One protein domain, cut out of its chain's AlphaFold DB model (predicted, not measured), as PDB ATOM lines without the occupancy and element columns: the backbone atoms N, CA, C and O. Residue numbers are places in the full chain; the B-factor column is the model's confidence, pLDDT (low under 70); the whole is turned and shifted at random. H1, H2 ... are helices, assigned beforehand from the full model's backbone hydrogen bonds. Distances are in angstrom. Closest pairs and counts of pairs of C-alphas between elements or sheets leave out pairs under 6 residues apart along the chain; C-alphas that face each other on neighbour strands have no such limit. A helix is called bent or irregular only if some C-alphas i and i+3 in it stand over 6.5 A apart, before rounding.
ATOM      1  N   ASP A  10      -2.789   4.787 -25.514       93.50
ATOM      2  CA  ASP A  10      -2.689   3.722 -24.520       93.50
ATOM      3  C   ASP A  10      -3.032   4.269 -23.126       93.50
ATOM      4  O   ASP A  10      -3.796   3.645 -22.384       93.50
ATOM      5  N   GLU A  11      -2.576   5.487 -22.811       95.19
ATOM      6  CA  GLU A  11      -2.951   6.193 -21.578       95.19
ATOM      7  C   GLU A  11      -4.462   6.468 -21.514       95.19
ATOM      8  O   GLU A  11      -5.096   6.257 -20.476       95.19
ATOM      9  N   ILE A  12      -5.066   6.896 -22.628       94.50
ATOM     10  CA  ILE A  12      -6.507   7.177 -22.703       94.50
ATOM     11  C   ILE A  12      -7.328   5.897 -22.523       94.50
ATOM     12  O   ILE A  12      -8.303   5.897 -21.767       94.50
ATOM     13  N   ILE A  13      -6.941   4.802 -23.185       94.00
ATOM     14  CA  ILE A  13      -7.596   3.497 -23.042       94.00
ATOM     15  C   ILE A  13      -7.521   3.033 -21.587       94.00
ATOM     16  O   ILE A  13      -8.534   2.603 -21.033       94.00
ATOM     17  N   GLN A  14      -6.358   3.162 -20.946       93.44
ATOM     18  CA  GLN A  14      -6.178   2.760 -19.555       93.44
ATOM     19  C   GLN A  14      -7.048   3.589 -18.600       93.44
ATOM     20  O   GLN A  14      -7.729   3.026 -17.739       93.44
ATOM     21  N   ALA A  15      -7.067   4.913 -18.766       93.62
ATOM     22  CA  ALA A  15      -7.874   5.803 -17.937       93.62
ATOM     23  C   ALA A  15      -9.378   5.531 -18.105       93.62
ATOM     24  O   ALA A  15     -10.103   5.413 -17.115       93.62
ATOM     25  N   ALA A  16      -9.845   5.379 -19.349       92.69
ATOM     26  CA  ALA A  16     -11.236   5.050 -19.642       92.69
ATOM     27  C   ALA A  16     -11.629   3.679 -19.073       92.69
ATOM     28  O   ALA A  16     -12.710   3.547 -18.498       92.69
ATOM     29  N   GLY A  17     -10.743   2.685 -19.184       92.06
ATOM     30  CA  GLY A  17     -10.938   1.348 -18.627       92.06
ATOM     31  C   GLY A  17     -11.087   1.374 -17.111       92.06
ATOM     32  O   GLY A  17     -12.053   0.822 -16.597       92.06
ATOM     33  N   SER A  18     -10.200   2.090 -16.409       92.12
ATOM     34  CA  SER A  18     -10.267   2.227 -14.948       92.12
ATOM     35  C   SER A  18     -11.615   2.786 -14.494       92.12
ATOM     36  O   SER A  18     -12.262   2.202 -13.630       92.12
ATOM     37  N   VAL A  19     -12.076   3.879 -15.111       92.56
ATOM     38  CA  VAL A  19     -13.368   4.488 -14.759       92.56
ATOM     39  C   VAL A  19     -14.524   3.549 -15.091       92.56
ATOM     40  O   VAL A  19     -15.452   3.407 -14.300       92.56
ATOM     41  N   ALA A  20     -14.488   2.905 -16.259       91.56
ATOM     42  CA  ALA A  20     -15.558   2.014 -16.678       91.56
ATOM     43  C   ALA A  20     -15.701   0.830 -15.710       91.56
ATOM     44  O   ALA A  20     -16.814   0.559 -15.258       91.56
ATOM     45  N   THR A  21     -14.589   0.200 -15.325       90.62
ATOM     46  CA  THR A  21     -14.564  -0.886 -14.339       90.62
ATOM     47  C   THR A  21     -15.080  -0.438 -12.972       90.62
ATOM     48  O   THR A  21     -15.913  -1.132 -12.401       90.62
ATOM     49  N   ASP A  22     -14.695   0.746 -12.484       91.12
ATOM     50  CA  ASP A  22     -15.173   1.270 -11.192       91.12
ATOM     51  C   ASP A  22     -16.691   1.523 -11.164       91.12
ATOM     52  O   ASP A  22     -17.319   1.518 -10.104       91.12
ATOM     53  N   THR A  23     -17.294   1.772 -12.330       89.69
ATOM     54  CA  THR A  23     -18.738   2.026 -12.457       89.69
ATOM     55  C   THR A  23     -19.567   0.776 -12.727       89.69
ATOM     56  O   THR A  23     -20.800   0.851 -12.706       89.69
ATOM     57  N   LEU A  24     -18.929  -0.366 -12.995       90.06
ATOM     58  CA  LEU A  24     -19.661  -1.588 -13.269       90.06
ATOM     59  C   LEU A  24     -20.324  -2.132 -11.995       90.06
ATOM     60  O   LEU A  24     -19.696  -2.220 -10.944       90.06
ATOM     61  N   PRO A  25     -21.588  -2.581 -12.082       87.38
ATOM     62  CA  PRO A  25     -22.269  -3.227 -10.963       87.38
ATOM     63  C   PRO A  25     -21.761  -4.654 -10.676       87.38
ATOM     64  O   PRO A  25     -22.226  -5.276  -9.722       87.38
ATOM     65  N   GLY A  26     -20.850  -5.189 -11.494       86.06
ATOM     66  CA  GLY A  26     -20.260  -6.520 -11.354       86.06
ATOM     67  C   GLY A  26     -18.974  -6.667 -12.172       86.06
ATOM     68  O   GLY A  26     -18.559  -5.737 -12.851       86.06
ATOM     69  N   ASP A  27     -18.361  -7.848 -12.143       86.19
ATOM     70  CA  ASP A  27     -17.016  -8.081 -12.700       86.19
ATOM     71  C   ASP A  27     -17.023  -8.499 -14.183       86.19
ATOM     72  O   ASP A  27     -16.265  -9.371 -14.613       86.19
ATOM     73  N   GLU A  28     -17.918  -7.921 -14.983       89.81
ATOM     74  CA  GLU A  28     -17.945  -8.207 -16.418       89.81
ATOM     75  C   GLU A  28     -16.731  -7.573 -17.120       89.81
ATOM     76  O   GLU A  28     -16.392  -6.418 -16.848       89.81
ATOM     77  N   PRO A  29     -16.055  -8.293 -18.035       88.25
ATOM     78  CA  PRO A  29     -14.926  -7.732 -18.762       88.25
ATOM     79  C   PRO A  29     -15.389  -6.619 -19.709       88.25
ATOM     80  O   PRO A  29     -16.376  -6.769 -20.433       88.25
ATOM     81  N   ILE A  30     -14.638  -5.517 -19.733       88.62
ATOM     82  CA  ILE A  30     -14.839  -4.407 -20.669       88.62
ATOM     83  C   ILE A  30     -13.695  -4.396 -21.670       88.62
ATOM     84  O   ILE A  30     -12.540  -4.213 -21.293       88.62
ATOM     85  N   ASP A  31     -14.044  -4.500 -22.949       89.88
ATOM     86  CA  ASP A  31     -13.111  -4.262 -24.042       89.88
ATOM     87  C   ASP A  31     -13.217  -2.816 -24.530       89.88
ATOM     88  O   ASP A  31     -14.291  -2.324 -24.894       89.88
ATOM     89  N   ILE A  32     -12.069  -2.145 -24.587       91.44
ATOM     90  CA  ILE A  32     -11.909  -0.838 -25.221       91.44
ATOM     91  C   ILE A  32     -11.010  -1.036 -26.433       91.44
ATOM     92  O   ILE A  32      -9.937  -1.627 -26.341       91.44
ATOM     93  N   CYS A  33     -11.451  -0.540 -27.586       89.75
ATOM     94  CA  CYS A  33     -10.689  -0.608 -28.822       89.75
ATOM     95  C   CYS A  33     -10.566   0.773 -29.452       89.75
ATOM     96  O   CYS A  33     -11.444   1.629 -29.315       89.75
ATOM     97  N   GLN A  34      -9.469   0.971 -30.170       91.88
ATOM     98  CA  GLN A  34      -9.282   2.157 -30.978       91.88
ATOM     99  C   GLN A  34      -9.928   1.959 -32.349       91.88
ATOM    100  O   GLN A  34      -9.699   0.952 -33.013       91.88
ATOM    101  N   VAL A  35     -10.696   2.953 -32.788       91.56
ATOM    102  CA  VAL A  35     -11.226   3.033 -34.151       91.56
ATOM    103  C   VAL A  35     -10.414   4.072 -34.914       91.56
ATOM    104  O   VAL A  35     -10.374   5.233 -34.511       91.56
ATOM    105  N   LYS A  36      -9.771   3.671 -36.017       90.94
ATOM    106  CA  LYS A  36      -9.026   4.585 -36.899       90.94
ATOM    107  C   LYS A  36      -9.559   4.572 -38.323       90.94
ATOM    108  O   LYS A  36      -9.904   3.528 -38.873       90.94
ATOM    109  N   ASN A  37      -9.528   5.738 -38.958       89.00
ATOM    110  CA  ASN A  37      -9.818   5.854 -40.382       89.00
ATOM    111  C   ASN A  37      -8.807   5.060 -41.223       89.00
ATOM    112  O   ASN A  37      -7.607   5.081 -40.961       89.00
ATOM    113  N   GLY A  38      -9.304   4.385 -42.262       88.50
ATOM    114  CA  GLY A  38      -8.484   3.609 -43.198       88.50
ATOM    115  C   GLY A  38      -8.093   2.205 -42.717       88.50
ATOM    116  O   GLY A  38      -7.530   1.437 -43.499       88.50
ATOM    117  N   GLU A  39      -8.413   1.828 -41.476       92.88
ATOM    118  CA  GLU A  39      -8.211   0.464 -40.980       92.88
ATOM    119  C   GLU A  39      -9.357  -0.470 -41.383       92.88
ATOM    120  O   GLU A  39     -10.532  -0.119 -41.293       92.88
ATOM    121  N   LYS A  40      -9.021  -1.701 -41.787       91.94
ATOM    122  CA  LYS A  40     -10.005  -2.737 -42.141       91.94
ATOM    123  C   LYS A  40     -10.700  -3.316 -40.901       91.94
ATOM    124  O   LYS A  40     -10.222  -3.187 -39.779       91.94
ATOM    125  N   GLY A  41     -11.797  -4.040 -41.120       90.94
ATOM    126  CA  GLY A  41     -12.507  -4.756 -40.059       90.94
ATOM    127  C   GLY A  41     -13.470  -3.853 -39.293       90.94
ATOM    128  O   GLY A  41     -14.273  -3.154 -39.910       90.94
ATOM    129  N   ILE A  42     -13.408  -3.891 -37.958       89.62
ATOM    130  CA  ILE A  42     -14.342  -3.165 -37.083       89.62
ATOM    131  C   ILE A  42     -14.229  -1.653 -37.293       89.62
ATOM    132  O   ILE A  42     -15.263  -0.997 -37.372       89.62
ATOM    133  N   SER A  43     -13.014  -1.118 -37.465       92.62
ATOM    134  CA  SER A  43     -12.802   0.310 -37.723       92.62
ATOM    135  C   SER A  43     -13.570   0.775 -38.968       92.62
ATOM    136  O   SER A  43     -14.460   1.613 -38.853       92.62
ATOM    137  N   HIS A  44     -13.333   0.140 -40.122       93.00
ATOM    138  CA  HIS A  44     -14.061   0.405 -41.371       93.00
ATOM    139  C   HIS A  44     -15.580   0.237 -41.239       93.00
ATOM    140  O   HIS A  44     -16.354   1.029 -41.778       93.00
ATOM    141  N   PHE A  45     -16.038  -0.789 -40.519       91.31
ATOM    142  CA  PHE A  45     -17.467  -0.994 -40.310       91.31
ATOM    143  C   PHE A  45     -18.090   0.154 -39.503       91.31
ATOM    144  O   PHE A  45     -19.110   0.708 -39.912       91.31
ATOM    145  N   ILE A  46     -17.462   0.549 -38.392       89.75
ATOM    146  CA  ILE A  46     -17.927   1.646 -37.535       89.75
ATOM    147  C   ILE A  46     -17.949   2.969 -38.311       89.75
ATOM    148  O   ILE A  46     -18.918   3.713 -38.187       89.75
ATOM    149  N   THR A  47     -16.921   3.265 -39.111       89.25
ATOM    150  CA  THR A  47     -16.792   4.567 -39.787       89.25
ATOM    151  C   THR A  47     -17.626   4.684 -41.059       89.25
ATOM    152  O   THR A  47     -18.115   5.768 -41.358       89.25
ATOM    153  N   GLU A  48     -17.795   3.602 -41.825       90.56
ATOM    154  CA  GLU A  48     -18.439   3.671 -43.149       90.56
ATOM    155  C   GLU A  48     -19.857   3.095 -43.184       90.56
ATOM    156  O   GLU A  48     -20.655   3.476 -44.038       90.56
ATOM    157  N   HIS A  49     -20.194   2.187 -42.264       90.31
ATOM    158  CA  HIS A  49     -21.457   1.442 -42.309       90.31
ATOM    159  C   HIS A  49     -22.401   1.768 -41.149       90.31
ATOM    160  O   HIS A  49     -23.548   1.314 -41.144       90.31
ATOM    161  N   ILE A  50     -21.961   2.564 -40.169       87.81
ATOM    162  CA  ILE A  50     -22.788   2.977 -39.037       87.81
ATOM    163  C   ILE A  50     -23.001   4.487 -39.070       87.81
ATOM    164  O   ILE A  50     -22.067   5.271 -38.968       87.81
ATOM    165  N   THR A  51     -24.266   4.908 -39.108       86.00
ATOM    166  CA  THR A  51     -24.613   6.315 -38.874       86.00
ATOM    167  C   THR A  51     -24.429   6.657 -37.390       86.00
ATOM    168  O   THR A  51     -25.033   5.969 -36.542       86.00
ATOM    169  N   PRO A  52     -23.668   7.716 -37.052       80.19
ATOM    170  CA  PRO A  52     -23.515   8.181 -35.680       80.19
ATOM    171  C   PRO A  52     -24.863   8.483 -35.030       80.19
ATOM    172  O   PRO A  52     -25.785   8.988 -35.671       80.19
ATOM    173  N   PHE A  53     -25.005   8.176 -33.740       77.94
ATOM    174  CA  PHE A  53     -26.294   8.303 -33.050       77.94
ATOM    175  C   PHE A  53     -26.839   9.742 -33.066       77.94
ATOM    176  O   PHE A  53     -28.052   9.922 -33.146       77.94
ATOM    177  N   TYR A  54     -25.958  10.747 -33.037       75.75
ATOM    178  CA  TYR A  54     -26.326  12.163 -33.075       75.75
ATOM    179  C   TYR A  54     -26.832  12.619 -34.455       75.75
ATOM    180  O   TYR A  54     -27.502  13.642 -34.548       75.75
ATOM    181  N   GLU A  55     -26.585  11.842 -35.514       79.25
ATOM    182  CA  GLU A  55     -27.073  12.115 -36.874       79.25
ATOM    183  C   GLU A  55     -28.326  11.309 -37.230       79.25
ATOM    184  O   GLU A  55     -29.033  11.622 -38.194       79.25
ATOM    185  N   ARG A  56     -28.636  10.254 -36.464       77.88
ATOM    186  CA  ARG A  56     -29.821   9.427 -36.714       77.88
ATOM    187  C   ARG A  56     -31.070  10.281 -36.546       77.88
ATOM    188  O   ARG A  56     -31.285  10.886 -35.504       77.88
ATOM    189  N   ARG A  57     -31.942  10.311 -37.559       73.12
ATOM    190  CA  ARG A  57     -33.209  11.056 -37.484       73.12
ATOM    191  C   ARG A  57     -34.108  10.461 -36.394       73.12
ATOM    192  O   ARG A  57     -34.610   9.349 -36.528       73.12
ATOM    193  N   TRP A  58     -34.395  11.253 -35.365       61.50
ATOM    194  CA  TRP A  58     -35.214  10.908 -34.191       61.50
ATOM    195  C   TRP A  58     -36.711  10.684 -34.491       61.50
ATOM    196  O   TRP A  58     -37.502  10.430 -33.582       61.50
ATOM    197  N   GLY A  59     -37.130  10.787 -35.757       61.94
ATOM    198  CA  GLY A  59     -38.540  10.829 -36.162       61.94
ATOM    199  C   GLY A  59     -39.364   9.585 -35.806       61.94
ATOM    200  O   GLY A  59     -40.577   9.695 -35.650       61.94
ATOM    201  N   GLY A  60     -38.730   8.419 -35.641       62.09
ATOM    202  CA  GLY A  60     -39.387   7.204 -35.138       62.09
ATOM    203  C   GLY A  60     -39.491   7.170 -33.610       62.09
ATOM    204  O   GLY A  60     -40.570   6.938 -33.074       62.09
ATOM    205  N   PHE A  61     -38.397   7.490 -32.913       63.16
ATOM    206  CA  PHE A  61     -38.307   7.471 -31.448       63.16
ATOM    207  C   PHE A  61     -39.253   8.484 -30.780       63.16
ATOM    208  O   PHE A  61     -39.965   8.150 -29.836       63.16
ATOM    209  N   LEU A  62     -39.352   9.704 -31.323       62.50
ATOM    210  CA  LEU A  62     -40.305  10.714 -30.840       62.50
ATOM    211  C   LEU A  62     -41.771  10.303 -31.065       62.50
ATOM    212  O   LEU A  62     -42.657  10.723 -30.318       62.50
ATOM    213  N   ARG A  63     -42.041   9.485 -32.090       61.00
ATOM    214  CA  ARG A  63     -43.381   8.956 -32.364       61.00
ATOM    215  C   ARG A  63     -43.740   7.834 -31.390       61.00
ATOM    216  O   ARG A  63     -44.884   7.789 -30.943       61.00
ATOM    217  N   ASP A  64     -42.776   6.996 -31.019       61.38
ATOM    218  CA  ASP A  64     -42.960   5.943 -30.013       61.38
ATOM    219  C   ASP A  64     -43.208   6.520 -28.616       61.38
ATOM    220  O   ASP A  64     -44.156   6.108 -27.955       61.38
ATOM    221  N   LEU A  65     -42.469   7.558 -28.206       61.44
ATOM    222  CA  LEU A  65     -42.720   8.261 -26.937       61.44
ATOM    223  C   LEU A  65     -44.120   8.895 -26.867       61.44
ATOM    224  O   LEU A  65     -44.720   8.962 -25.799       61.44
ATOM    225  N   LYS A  66     -44.665   9.354 -28.001       58.56
ATOM    226  CA  LYS A  66     -46.050   9.852 -28.081       58.56
ATOM    227  C   LYS A  66     -47.099   8.738 -28.054       58.56
ATOM    228  O   LYS A  66     -48.237   9.003 -27.671       58.56
ATOM    229  N   THR A  67     -46.742   7.536 -28.504       59.06
ATOM    230  CA  THR A  67     -47.669   6.404 -28.650       59.06
ATOM    231  C   THR A  67     -47.732   5.575 -27.365       59.06
ATOM    232  O   THR A  67     -48.827   5.226 -26.927       59.06
ATOM    233  N   ASN A  68     -46.599   5.370 -26.685       56.03
ATOM    234  CA  ASN A  68     -46.541   4.834 -25.324       56.03
ATOM    235  C   ASN A  68     -46.842   5.941 -24.304       56.03
ATOM    236  O   ASN A  68     -45.961   6.453 -23.614       56.03
TER     237      ASN A  68
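This is residues 10 to 68 of the 71 residues of the protein "Enhanced serine sensitivity protein SseB" of Enterobacter cloacae (UniProt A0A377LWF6). The model is an open, flat arch of three separate helices: H1 makes one leg, H2 lies across the top, and H3 sits at the far end of the other leg. After H1 the long link of residues 24 to 41 turns and folds back alongside H1 before it loops round to H2, while residues 49 to 68, which include H3, stick out as a free arm. The printed part has 59 residues, with the named helices H1, H2 and H3 in that order along the chain and no named strand. The class is all helix, though under half of the residues, 29 of the 59, are in named elements. The whole is extended, with a radius of gyration of the C-alphas of 16.6 A, and spans 43 by 35 by 16 A.

H1, residues 10 to 23, touches no helix. H2, residues 42 to 49, follows after 18 residues, a long link, and is apart from H1, with no C-alpha of the one within 8 A of the other. H3, residues 61 to 67, follows after 11 residues, also a long link, and is apart from both H1 and H2. Two stretches stand free, with no C-alpha 8 or more residues away along the chain within 10 A: residues 22 to 28, and residues 49 to 68, of which 61 to 67 belong to H3. In H1, H2 and H3 every O i to N i+4 pair is within hydrogen-bond range.

H1 runs from Asp 10, with its C-alpha at (-2.689, 3.722, -24.520), to Thr 23, with its C-alpha at (-18.738, 2.026, -12.457), 20.1 A from first to last C-alpha. H2 runs from Ile 42 to His 49 and measures 10.0 A; C-alpha 42 is at (-14.342, -3.165, -37.083). H3 runs from Phe 61 to Thr 67 over 9.8 A and ends with C-alpha 67 at (-47.669, 6.404, -28.650). None of the three helices is bent or irregular.

The two C-alphas farthest apart are those of Glu 11 and Thr 67, at 45.3 A. Without the stretches that stand free, the body has 32 residues and spans 29 by 18 by 10 A. The printed part runs from residue 10 to residue 68 with no cut. The mean pLDDT of the printed part is 83.8; residues 58 to 68 are under 70, and the mean of H3 is 61.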